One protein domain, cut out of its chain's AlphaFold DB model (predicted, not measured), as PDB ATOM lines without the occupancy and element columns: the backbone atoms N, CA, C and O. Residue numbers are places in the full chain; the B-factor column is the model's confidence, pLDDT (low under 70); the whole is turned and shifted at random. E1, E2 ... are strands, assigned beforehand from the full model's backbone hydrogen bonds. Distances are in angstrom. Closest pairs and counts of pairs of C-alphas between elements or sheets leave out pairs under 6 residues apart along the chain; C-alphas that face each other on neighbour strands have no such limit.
ATOM      1  N   PHE A  58      30.492  -7.169 -24.094       66.56
ATOM      2  CA  PHE A  58      29.579  -7.489 -22.999       66.56
ATOM      3  C   PHE A  58      28.392  -6.532 -22.974       66.56
ATOM      4  O   PHE A  58      28.532  -5.333 -23.214       66.56
ATOM      5  N   ARG A  59      27.205  -7.043 -22.634       69.19
ATOM      6  CA  ARG A  59      26.044  -6.193 -22.351       69.19
ATOM      7  C   ARG A  59      26.125  -5.636 -20.939       69.19
ATOM      8  O   ARG A  59      26.282  -6.390 -19.982       69.19
ATOM      9  N   LYS A  60      25.943  -4.325 -20.811       71.25
ATOM     10  CA  LYS A  60      25.870  -3.641 -19.521       71.25
ATOM     11  C   LYS A  60      24.757  -2.606 -19.523       71.25
ATOM     12  O   LYS A  60      24.550  -1.895 -20.506       71.25
ATOM     13  N   GLU A  61      24.050  -2.521 -18.406       75.75
ATOM     14  CA  GLU A  61      23.112  -1.440 -18.154       75.75
ATOM     15  C   GLU A  61      23.898  -0.169 -17.802       75.75
ATOM     16  O   GLU A  61      24.715  -0.152 -16.877       75.75
ATOM     17  N   VAL A  62      23.684   0.890 -18.577       76.56
ATOM     18  CA  VAL A  62      24.322   2.194 -18.397       76.56
ATOM     19  C   VAL A  62      23.284   3.234 -18.003       76.56
ATOM     20  O   VAL A  62      22.149   3.236 -18.489       76.56
ATOM     21  N   ARG A  63      23.679   4.141 -17.109       83.50
ATOM     22  CA  ARG A  63      22.849   5.284 -16.724       83.50
ATOM     23  C   ARG A  63      22.860   6.312 -17.847       83.50
ATOM     24  O   ARG A  63      23.925   6.677 -18.347       83.50
ATOM     25  N   VAL A  64      21.678   6.792 -18.213       83.62
ATOM     26  CA  VAL A  64      21.500   7.869 -19.186       83.62
ATOM     27  C   VAL A  64      20.809   9.054 -18.531       83.62
ATOM     28  O   VAL A  64      19.922   8.898 -17.689       83.62
ATOM     29  N   VAL A  65      21.210  10.250 -18.933       85.69
ATOM     30  CA  VAL A  65      20.643  11.515 -18.469       85.69
ATOM     31  C   VAL A  65      19.890  12.174 -19.612       85.69
ATOM     32  O   VAL A  65      20.362  12.206 -20.747       85.69
ATOM     33  N   GLN A  66      18.699  12.677 -19.326       86.56
ATOM     34  CA  GLN A  66      17.952  13.497 -20.265       86.56
ATOM     35  C   GLN A  66      18.387  14.948 -20.108       86.56
ATOM     36  O   GLN A  66      18.403  15.476 -18.991       86.56
ATOM     37  N   LEU A  67      18.745  15.579 -21.221       85.38
ATOM     38  CA  LEU A  67      19.273  16.937 -21.220       85.38
ATOM     39  C   LEU A  67      18.258  17.920 -21.794       85.38
ATOM     40  O   LEU A  67      17.676  17.693 -22.852       85.38
ATOM     41  N   TRP A  68      18.108  19.056 -21.125       86.00
ATOM     42  CA  TRP A  68      17.336  20.202 -21.581       86.00
ATOM     43  C   TRP A  68      18.273  21.378 -21.819       86.00
ATOM     44  O   TRP A  68      19.038  21.751 -20.933       86.00
ATOM     45  N   ALA A  69      18.212  21.975 -23.006       85.75
ATOM     46  CA  ALA A  69      19.009  23.151 -23.334       85.75
ATOM     47  C   ALA A  69      18.293  24.034 -24.347       85.75
ATOM     48  O   ALA A  69      17.573  23.530 -25.211       85.75
ATOM     49  N   LYS A  70      18.513  25.353 -24.270       83.50
ATOM     50  CA  LYS A  70      17.916  26.340 -25.194       83.50
ATOM     51  C   LYS A  70      16.384  26.209 -25.299       83.50
ATOM     52  O   LYS A  70      15.829  26.250 -26.391       83.50
ATOM     53  N   GLY A  71      15.717  25.971 -24.167       83.50
ATOM     54  CA  GLY A  71      14.255  25.852 -24.104       83.50
ATOM     55  C   GLY A  71      13.667  24.578 -24.724       83.50
ATOM     56  O   GLY A  71      12.459  24.528 -24.921       83.50
ATOM     57  N   LYS A  72      14.482  23.559 -25.035       85.25
ATOM     58  CA  LYS A  72      14.007  22.293 -25.613       85.25
ATOM     59  C   LYS A  72      14.738  21.068 -25.067       85.25
ATOM     60  O   LYS A  72      15.894  21.146 -24.643       85.25
ATOM     61  N   ASN A  73      14.069  19.922 -25.152       84.06
ATOM     62  CA  ASN A  73      14.658  18.621 -24.860       84.06
ATOM     63  C   ASN A  73      15.692  18.263 -25.938       84.06
ATOM     64  O   ASN A  73      15.402  18.336 -27.132       84.06
ATOM     65  N   GLN A  74      16.898  17.901 -25.514       82.88
ATOM     66  CA  GLN A  74      17.999  17.496 -26.389       82.88
ATOM     67  C   GLN A  74      18.083  15.972 -26.556       82.88
ATOM     68  O   GLN A  74      18.863  15.508 -27.386       82.88
ATOM     69  N   GLY A  75      17.293  15.207 -25.795       80.19
ATOM     70  CA  GLY A  75      17.282  13.745 -25.806       80.19
ATOM     71  C   GLY A  75      18.043  13.130 -24.632       80.19
ATOM     72  O   GLY A  75      18.445  13.822 -23.689       80.19
ATOM     73  N   TYR A  76      18.215  11.810 -24.684       81.81
ATOM     74  CA  TYR A  76      18.998  11.066 -23.697       81.81
ATOM     75  C   TYR A  76      20.466  10.978 -24.108       81.81
ATOM     76  O   TYR A  76      20.783  10.784 -25.281       81.81
ATOM     77  N   PHE A  77      21.358  11.093 -23.130       82.19
ATOM     78  CA  PHE A  77      22.803  11.017 -23.307       82.19
ATOM     79  C   PHE A  77      23.405  10.078 -22.270       82.19
ATOM     80  O   PHE A  77      22.971  10.061 -21.118       82.19
ATOM     81  N   TYR A  78      24.423   9.318 -22.661       83.25
ATOM     82  CA  TYR A  78      25.264   8.575 -21.722       83.25
ATOM     83  C   TYR A  78      26.631   9.247 -21.617       83.25
ATOM     84  O   TYR A  78      27.109   9.830 -22.589       83.25
ATOM     85  N   LEU A  79      27.256   9.169 -20.443       81.94
ATOM     86  CA  LEU A  79      28.646   9.575 -20.271       81.94
ATOM     87  C   LEU A  79      29.550   8.414 -20.692       81.94
ATOM     88  O   LEU A  79      29.536   7.362 -20.055       81.94
ATOM     89  N   ASP A  80      30.315   8.607 -21.761       77.62
ATOM     90  CA  ASP A  80      31.327   7.662 -22.218       77.62
ATOM     91  C   ASP A  80      32.609   7.849 -21.387       77.62
ATOM     92  O   ASP A  80      33.272   8.879 -21.538       77.62
ATOM     93  N   PRO A  81      32.969   6.897 -20.501       74.12
ATOM     94  CA  PRO A  81      34.165   7.003 -19.670       74.12
ATOM     95  C   PRO A  81      35.460   6.880 -20.482       74.12
ATOM     96  O   PRO A  81      36.509   7.298 -20.008       74.12
ATOM     97  N   VAL A  82      35.407   6.323 -21.696       75.94
ATOM     98  CA  VAL A  82      36.583   6.164 -22.565       75.94
ATOM     99  C   VAL A  82      36.869   7.480 -23.262       75.94
ATOM    100  O   VAL A  82      37.973   8.017 -23.208       75.94
ATOM    101  N   LYS A  83      35.835   8.029 -23.902       73.44
ATOM    102  CA  LYS A  83      35.950   9.255 -24.695       73.44
ATOM    103  C   LYS A  83      35.888  10.521 -23.856       73.44
ATOM    104  O   LYS A  83      36.158  11.582 -24.404       73.44
ATOM    105  N   HIS A  84      35.500  10.415 -22.582       79.06
ATOM    106  CA  HIS A  84      35.153  11.554 -21.738       79.06
ATOM    107  C   HIS A  84      34.213  12.489 -22.514       79.06
ATOM    108  O   HIS A  84      34.579  13.590 -22.917       79.06
ATOM    109  N   ALA A  85      33.014  12.004 -22.837       80.81
ATOM    110  CA  ALA A  85      32.041  12.754 -23.631       80.81
ATOM    111  C   ALA A  85      30.611  12.283 -23.354       80.81
ATOM    112  O   ALA A  85      30.384  11.108 -23.063       80.81
ATOM    113  N   TYR A  86      29.635  13.179 -23.494       80.31
ATOM    114  CA  TYR A  86      28.219  12.820 -23.472       80.31
ATOM    115  C   TYR A  86      27.763  12.444 -24.876       80.31
ATOM    116  O   TYR A  86      27.725  13.284 -25.771       80.31
ATOM    117  N   VAL A  87      27.386  11.192 -25.089       79.38
ATOM    118  CA  VAL A  87      26.988  10.688 -26.408       79.38
ATOM    119  C   VAL A  87      25.481  10.449 -26.427       79.38
ATOM    120  O   VAL A  87      24.925   9.841 -25.511       79.38
ATOM    121  N   SER A  88      24.810  10.967 -27.457       75.44
ATOM    122  CA  SER A  88      23.356  10.877 -27.601       75.44
ATOM    123  C   SER A  88      22.877   9.451 -27.888       75.44
ATOM    124  O   SER A  88      23.540   8.689 -28.594       75.44
ATOM    125  N   VAL A  89      21.708   9.110 -27.340       70.56
ATOM    126  CA  VAL A  89      21.048   7.803 -27.475       70.56
ATOM    127  C   VAL A  89      20.126   7.736 -28.694       70.56
ATOM    128  O   VAL A  89      20.041   6.683 -29.322       70.56
ATOM    129  N   ASP A  90      19.437   8.830 -29.031       63.03
ATOM    130  CA  ASP A  90      18.329   8.808 -29.995       63.03
ATOM    131  C   ASP A  90      18.818   9.020 -31.450       63.03
ATOM    132  O   ASP A  90      18.675   8.103 -32.265       63.03
ATOM    133  N   PRO A  91      19.471  10.145 -31.815       54.00
ATOM    134  CA  PRO A  91      20.271  10.212 -33.034       54.00
ATOM    135  C   PRO A  91      21.726   9.786 -32.751       54.00
ATOM    136  O   PRO A  91      22.425  10.464 -31.989       54.00
ATOM    137  N   PRO A  92      22.237   8.710 -33.384       50.84
ATOM    138  CA  PRO A  92      23.665   8.416 -33.325       50.84
ATOM    139  C   PRO A  92      24.455   9.607 -33.899       50.84
ATOM    140  O   PRO A  92      23.938  10.363 -34.718       50.84
ATOM    141  N   TYR A  93      25.705   9.776 -33.459       51.47
ATOM    142  CA  TYR A  93      26.674  10.799 -33.906       51.47
ATOM    143  C   TYR A  93      26.609  12.187 -33.256       51.47
ATOM    144  O   TYR A  93      27.508  12.993 -33.493       51.47
ATOM    145  N   ARG A  94      25.646  12.477 -32.371       63.88
ATOM    146  CA  ARG A  94      25.724  13.688 -31.537       63.88
ATOM    147  C   ARG A  94      26.513  13.396 -30.260       63.88
ATOM    148  O   ARG A  94      25.958  12.901 -29.281       63.88
ATOM    149  N   ALA A  95      27.812  13.674 -30.294       68.31
ATOM    150  CA  ALA A  95      28.659  13.701 -29.107       68.31
ATOM    151  C   ALA A  95      28.818  15.150 -28.632       68.31
ATOM    152  O   ALA A  95      29.083  16.047 -29.431       68.31
ATOM    153  N   LEU A  96      28.633  15.370 -27.338       71.56
ATOM    154  CA  LEU A  96      28.923  16.621 -26.657       71.56
ATOM    155  C   LEU A  96      30.207  16.414 -25.842       71.56
ATOM    156  O   LEU A  96      30.307  15.402 -25.138       71.56
ATOM    157  N   PRO A  97      31.190  17.322 -25.931       71.94
ATOM    158  CA  PRO A  97      32.404  17.208 -25.139       71.94
ATOM    159  C   PRO A  97      32.097  17.216 -23.634       71.94
ATOM    160  O   PRO A  97      31.083  17.752 -23.169       71.94
ATOM    161  N   PHE A  98      32.973  16.588 -22.850       63.31
ATOM    162  CA  PHE A  98      32.890  16.677 -21.396       63.31
ATOM    163  C   PHE A  98      32.957  18.143 -20.962       63.31
ATOM    164  O   PHE A  98      33.793  18.899 -21.445       63.31
ATOM    165  N   GLY A  99      32.042  18.554 -20.085       64.44
ATOM    166  CA  GLY A  99      31.928  19.944 -19.638       64.44
ATOM    167  C   GLY A  99      30.892  20.795 -20.380       64.44
ATOM    168  O   GLY A  99      30.512  21.829 -19.842       64.44
ATOM    169  N   THR A 100      30.319  20.360 -21.515       70.50
ATOM    170  CA  THR A 100      29.220  21.114 -22.171       70.50
ATOM    171  C   THR A 100      28.022  21.327 -21.242       70.50
ATOM    172  O   THR A 100      27.337  22.337 -21.322       70.50
ATOM    173  N   LEU A 101      27.795  20.411 -20.296       66.56
ATOM    174  CA  LEU A 101      26.749  20.557 -19.278       66.56
ATOM    175  C   LEU A 101      27.010  21.665 -18.249       66.56
ATOM    176  O   LEU A 101      26.090  22.016 -17.517       66.56
ATOM    177  N   MET A 102      28.240  22.178 -18.159       67.44
ATOM    178  CA  MET A 102      28.598  23.286 -17.266       67.44
ATOM    179  C   MET A 102      28.303  24.648 -17.903       67.44
ATOM    180  O   MET A 102      28.323  25.663 -17.209       67.44
ATOM    181  N   GLU A 103      28.013  24.686 -19.207       75.56
ATOM    182  CA  GLU A 103      27.627  25.919 -19.880       75.56
ATOM    183  C   GLU A 103      26.241  26.400 -19.406       75.56
ATOM    184  O   GLU A 103      25.330  25.591 -19.181       75.56
ATOM    185  N   PRO A 104      26.027  27.725 -19.303       73.06
ATOM    186  CA  PRO A 104      24.734  28.281 -18.933       73.06
ATOM    187  C   PRO A 104      23.610  27.795 -19.857       73.06
ATOM    188  O   PRO A 104      23.709  27.844 -21.082       73.06
ATOM    189  N   GLY A 105      22.494  27.366 -19.263       80.12
ATOM    190  CA  GLY A 105      21.292  26.965 -19.998       80.12
ATOM    191  C   GLY A 105      21.151  25.464 -20.254       80.12
ATOM    192  O   GLY A 105      20.109  25.065 -20.778       80.12
ATOM    193  N   TRP A 106      22.121  24.643 -19.845       83.75
ATOM    194  CA  TRP A 106      21.969  23.189 -19.762       83.75
ATOM    195  C   TRP A 106      21.368  22.773 -18.420       83.75
ATOM    196  O   TRP A 106      21.730  23.291 -17.365       83.75
ATOM    197  N   LYS A 107      20.420  21.835 -18.454       86.06
ATOM    198  CA  LYS A 107      19.788  21.256 -17.264       86.06
ATOM    199  C   LYS A 107      19.552  19.767 -17.467       86.06
ATOM    200  O   LYS A 107      19.196  19.337 -18.562       86.06
ATOM    201  N   VAL A 108      19.700  18.984 -16.403       86.81
ATOM    202  CA  VAL A 108      19.261  17.584 -16.389       86.81
ATOM    203  C   VAL A 108      17.762  17.571 -16.101       86.81
ATOM    204  O   VAL A 108      17.341  18.029 -15.041       86.81
ATOM    205  N   SER A 109      16.954  17.087 -17.044       85.94
ATOM    206  CA  SER A 109      15.492  17.012 -16.894       85.94
ATOM    207  C   SER A 109      15.005  15.651 -16.397       85.94
ATOM    208  O   SER A 109      13.868  15.537 -15.952       85.94
ATOM    209  N   GLY A 110      15.846  14.616 -16.465       84.19
ATOM    210  CA  GLY A 110      15.490  13.267 -16.043       84.19
ATOM    211  C   GLY A 110      16.665  12.298 -16.099       84.19
ATOM    212  O   GLY A 110      17.712  12.592 -16.679       84.19
ATOM    213  N   GLN A 111      16.483  11.129 -15.495       86.56
ATOM    214  CA  GLN A 111      17.451  10.034 -15.506       86.56
ATOM    215  C   GLN A 111      16.743   8.733 -15.884       86.56
ATOM    216  O   GLN A 111      15.560   8.552 -15.599       86.56
ATOM    217  N   SER A 112      17.452   7.841 -16.564       82.75
ATOM    218  CA  SER A 112      16.951   6.523 -16.950       82.75
ATOM    219  C   SER A 112      18.123   5.552 -17.102       82.75
ATOM    220  O   SER A 112      19.286   5.924 -16.926       82.75
ATOM    221  N   THR A 113      17.832   4.305 -17.444       79.88
ATOM    222  CA  THR A 113      18.834   3.294 -17.763       79.88
ATOM    223  C   THR A 113      18.594   2.722 -19.153       79.88
ATOM    224  O   THR A 113      17.462   2.636 -19.643       79.88
ATOM    225  N   ARG A 114      19.688   2.393 -19.846       75.25
ATOM    226  CA  ARG A 114      19.675   1.807 -21.193       75.25
ATOM    227  C   ARG A 114      20.713   0.700 -21.285       75.25
ATOM    228  O   ARG A 114      21.709   0.711 -20.571       75.25
ATOM    229  N   TRP A 115      20.493  -0.240 -22.193       73.56
ATOM    230  CA  TRP A 115      21.466  -1.285 -22.488       73.56
ATOM    231  C   TRP A 115      22.525  -0.777 -23.469       73.56
ATOM    232  O   TRP A 115      22.207  -0.138 -24.475       73.56
ATOM    233  N   ALA A 116      23.788  -1.076 -23.184       73.50
ATOM    234  CA  ALA A 116      24.922  -0.806 -24.058       73.50
ATOM    235  C   ALA A 116      25.774  -2.065 -24.234       73.50
ATOM    236  O   ALA A 116      25.792  -2.947 -23.371       73.50
ATOM    237  N   LEU A 117      26.492  -2.127 -25.350       72.81
ATOM    238  CA  LEU A 117      27.574  -3.072 -25.577       72.81
ATOM    239  C   LEU A 117      28.893  -2.401 -25.204       72.81
ATOM    240  O   LEU A 117      29.185  -1.290 -25.645       72.81
ATOM    241  N   VAL A 118      29.680  -3.092 -24.395       71.88
ATOM    242  CA  VAL A 118      30.941  -2.621 -23.836       71.88
ATOM    243  C   VAL A 118      32.030  -3.620 -24.195       71.88
ATOM    244  O   VAL A 118      31.898  -4.800 -23.897       71.88
ATOM    245  N   TRP A 119      33.096  -3.158 -24.834       70.75
ATOM    246  CA  TRP A 119      34.273  -3.960 -25.129       70.75
ATOM    247  C   TRP A 119      35.214  -3.974 -23.928       70.75
ATOM    248  O   TRP A 119      35.655  -2.921 -23.465       70.75
ATOM    249  N   PHE A 120      35.537  -5.170 -23.465       67.88
ATOM    250  CA  PHE A 120      36.583  -5.473 -22.510       67.88
ATOM    251  C   PHE A 120      37.868  -5.766 -23.274       67.88
ATOM    252  O   PHE A 120      37.945  -6.724 -24.049       67.88
ATOM    253  N   ASP A 121      38.892  -4.961 -23.032       66.75
ATOM    254  CA  ASP A 121      40.205  -5.232 -23.591       66.75
ATOM    255  C   ASP A 121      40.978  -6.162 -22.657       66.75
ATOM    256  O   ASP A 121      41.415  -5.769 -21.574       66.75
ATOM    257  N   ARG A 122      41.151  -7.415 -23.089       62.75
ATOM    258  CA  ARG A 122      41.893  -8.431 -22.331       62.75
ATOM    259  C   ARG A 122      43.372  -8.086 -22.167       62.75
ATOM    260  O   ARG A 122      43.963  -8.532 -21.193       62.75
ATOM    261  N   SER A 123      43.953  -7.300 -23.077       66.19
ATOM    262  CA  SER A 123      45.375  -6.937 -23.019       66.19
ATOM    263  C   SER A 123      45.676  -5.904 -21.933       66.19
ATOM    264  O   SER A 123      46.739  -5.941 -21.321       66.19
ATOM    265  N   THR A 124      44.718  -5.021 -21.653       66.94
ATOM    266  CA  THR A 124      44.853  -3.944 -20.663       66.94
ATOM    267  C   THR A 124      43.996  -4.169 -19.415       66.94
ATOM    268  O   THR A 124      44.015  -3.350 -18.501       66.94
ATOM    269  N   ALA A 125      43.227  -5.265 -19.368       62.16
ATOM    270  CA  ALA A 125      42.216  -5.562 -18.350       62.16
ATOM    271  C   ALA A 125      41.196  -4.422 -18.130       62.16
ATOM    272  O   ALA A 125      40.553  -4.337 -17.079       62.16
ATOM    273  N   THR A 126      41.023  -3.537 -19.118       60.72
ATOM    274  CA  THR A 126      40.142  -2.375 -18.993       60.72
ATOM    275  C   THR A 126      38.715  -2.744 -19.373       60.72
ATOM    276  O   THR A 126      38.426  -3.216 -20.474       60.72
ATOM    277  N   GLN A 127      37.781  -2.497 -18.448       56.59
ATOM    278  CA  GLN A 127      36.374  -2.882 -18.605       56.59
ATOM    279  C   GLN A 127      35.581  -2.039 -19.611       56.59
ATOM    280  O   GLN A 127      34.385  -2.255 -19.761       56.59
ATOM    281  N   TYR A 128      36.224  -1.099 -20.304       63.41
ATOM    282  CA  TYR A 128      35.592  -0.159 -21.222       63.41
ATOM    283  C   TYR A 128      36.625   0.339 -22.227       63.41
ATOM    284  O   TYR A 128      37.115   1.453 -22.118       63.41
ATOM    285  N   SER A 129      37.004  -0.477 -23.198       55.84
ATOM    286  CA  SER A 129      37.883  -0.016 -24.278       55.84
ATOM    287  C   SER A 129      37.073   0.548 -25.455       55.84
ATOM    288  O   SER A 129      37.509   1.476 -26.136       55.84
ATOM    289  N   ARG A 130      35.829   0.082 -25.652       58.62
ATOM    290  CA  ARG A 130      34.859   0.649 -26.611       58.62
ATOM    291  C   ARG A 130      33.436   0.516 -26.075       58.62
ATOM    292  O   ARG A 130      33.123  -0.477 -25.432       58.62
ATOM    293  N   ILE A 131      32.557   1.476 -26.354       67.06
ATOM    294  CA  ILE A 131      31.133   1.401 -25.991       67.06
ATOM    295  C   ILE A 131      30.287   1.733 -27.217       67.06
ATOM    296  O   ILE A 131      30.577   2.688 -27.939       67.06
ATOM    297  N   THR A 132      29.233   0.955 -27.446       66.31
ATOM    298  CA  THR A 132      28.183   1.285 -28.412       66.31
ATOM    299  C   THR A 132      26.813   1.062 -27.785       66.31
ATOM    300  O   THR A 132      26.570   0.055 -27.118       66.31
ATOM    301  N   LEU A 133      25.908   2.024 -27.945       65.00
ATOM    302  CA  LEU A 133      24.561   1.906 -27.402       65.00
ATOM    303  C   LEU A 133      23.755   0.890 -28.199       65.00
ATOM    304  O   LEU A 133      23.724   0.914 -29.432       65.00
ATOM    305  N   GLN A 134      23.039   0.030 -27.481       56.69
ATOM    306  CA  GLN A 134      22.071  -0.838 -28.111       56.69
ATOM    307  C   GLN A 134      20.882   0.030 -28.523       56.69
ATOM    308  O   GLN A 134      20.148   0.528 -27.667       56.69
ATOM    309  N   LYS A 135      20.663   0.206 -29.832       54.19
ATOM    310  CA  LYS A 135      19.358   0.678 -30.297       54.19
ATOM    311  C   LYS A 135      18.325  -0.290 -29.717       54.19
ATOM    312  O   LYS A 135      18.478  -1.496 -29.936       54.19
ATOM    313  N   PRO A 136      17.283   0.169 -29.003       46.25
ATOM    314  CA  PRO A 136      16.099  -0.654 -28.898       46.25
ATOM    315  C   PRO A 136      15.675  -0.877 -30.346       46.25
ATOM    316  O   PRO A 136      15.290   0.065 -31.038       46.25
ATOM    317  N   SER A 137      15.859  -2.095 -30.851       44.38
ATOM    318  CA  SER A 137      15.218  -2.542 -32.076       44.38
ATOM    319  C   SER A 137      13.732  -2.451 -31.777       44.38
ATOM    320  O   SER A 137      13.164  -3.366 -31.181       44.38
ATOM    321  N   GLY A 138      13.155  -1.272 -32.011       36.50
ATOM    322  CA  GLY A 138      11.789  -0.970 -31.641       36.50
ATOM    323  C   GLY A 138      10.914  -2.080 -32.181       36.50
ATOM    324  O   GLY A 138      10.958  -2.340 -33.376       36.50
TER     325      GLY A 138
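This is residues 58 to 138 of the 154 residues of an uncharacterized protein of Betaproteobacteria bacterium (UniProt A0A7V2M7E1). A single six-strand antiparallel sheet is curled like part of a barrel that stays open, with the two long strands E1 and E5 side by side as its spine. The short strands E2, E3 and E4 continue the sheet from one end of this spine, E6 pairs with E5 towards the other end, and these two leaves face each other across E1. Residues 134 to 138 run on past E6 as a tail. The printed part has 81 residues with no named helix and six named strands, E1 to E6 along the chain, in the sheet order E4 - E3 - E2 - E1 - E5 - E6. The class is all strand, and the whole is compact, with a radius of gyration of the C-alphas of 13.4 A and spans of 44 by 30 by 20 A.

E1, residues 58 to 69, begins at C-alpha 58 (29.579, -7.489, -22.999) and is 32.4 A long. E5, residues 106 to 121, is the longest strand at 34.0 A and ends at C-alpha 121 (40.205, -5.232, -23.591). E2, residues 72 to 80, measures 22.9 A. E3 holds residues 85 to 88 and E4 residues 95 to 97. E6, residues 126 to 133, measures 18.2 A and ends at C-alpha 133 (24.561, 1.906, -27.402).

E1 and E5 are antiparallel at 156 degrees; N 62 and O 114 are within hydrogen-bond range at 2.8 A. E5 bends by 96 degrees at residue 109, and E1 by 51 degrees at residue 61. E1, E2, E3 and E4 form a meander, each strand the antiparallel neighbour of the one before. In the hairpin of E1 and E2, N 65 and O 77 are 2.8 A apart. In the hairpin of E2 and E3, N 78 and O 87 are 2.9 A apart. In the hairpin of E3 and E4, N 86 and O 96 are 2.8 A apart. E5 and E6 form a hairpin at 120 degrees, with N 119 and O 130 at 2.7 A. The edge strands are E4 and E6, which are apart. This is a folded sheet, one sheet bent back on itself: E4, E3 and E2 face E5 and E6, with E1 as the hinge. The closest C-alphas of E2 and E6, those of Asp 80 and Ile 131, are 7.3 A apart.

The C-alphas farthest apart, those of Gly 71 and Ser 123, are 45.2 A apart. The printed part has no cut, and no link is long. The mean pLDDT of the printed part is 72.2; 31 residues are under 70, among them residues 90 to 95 and 120 to 138.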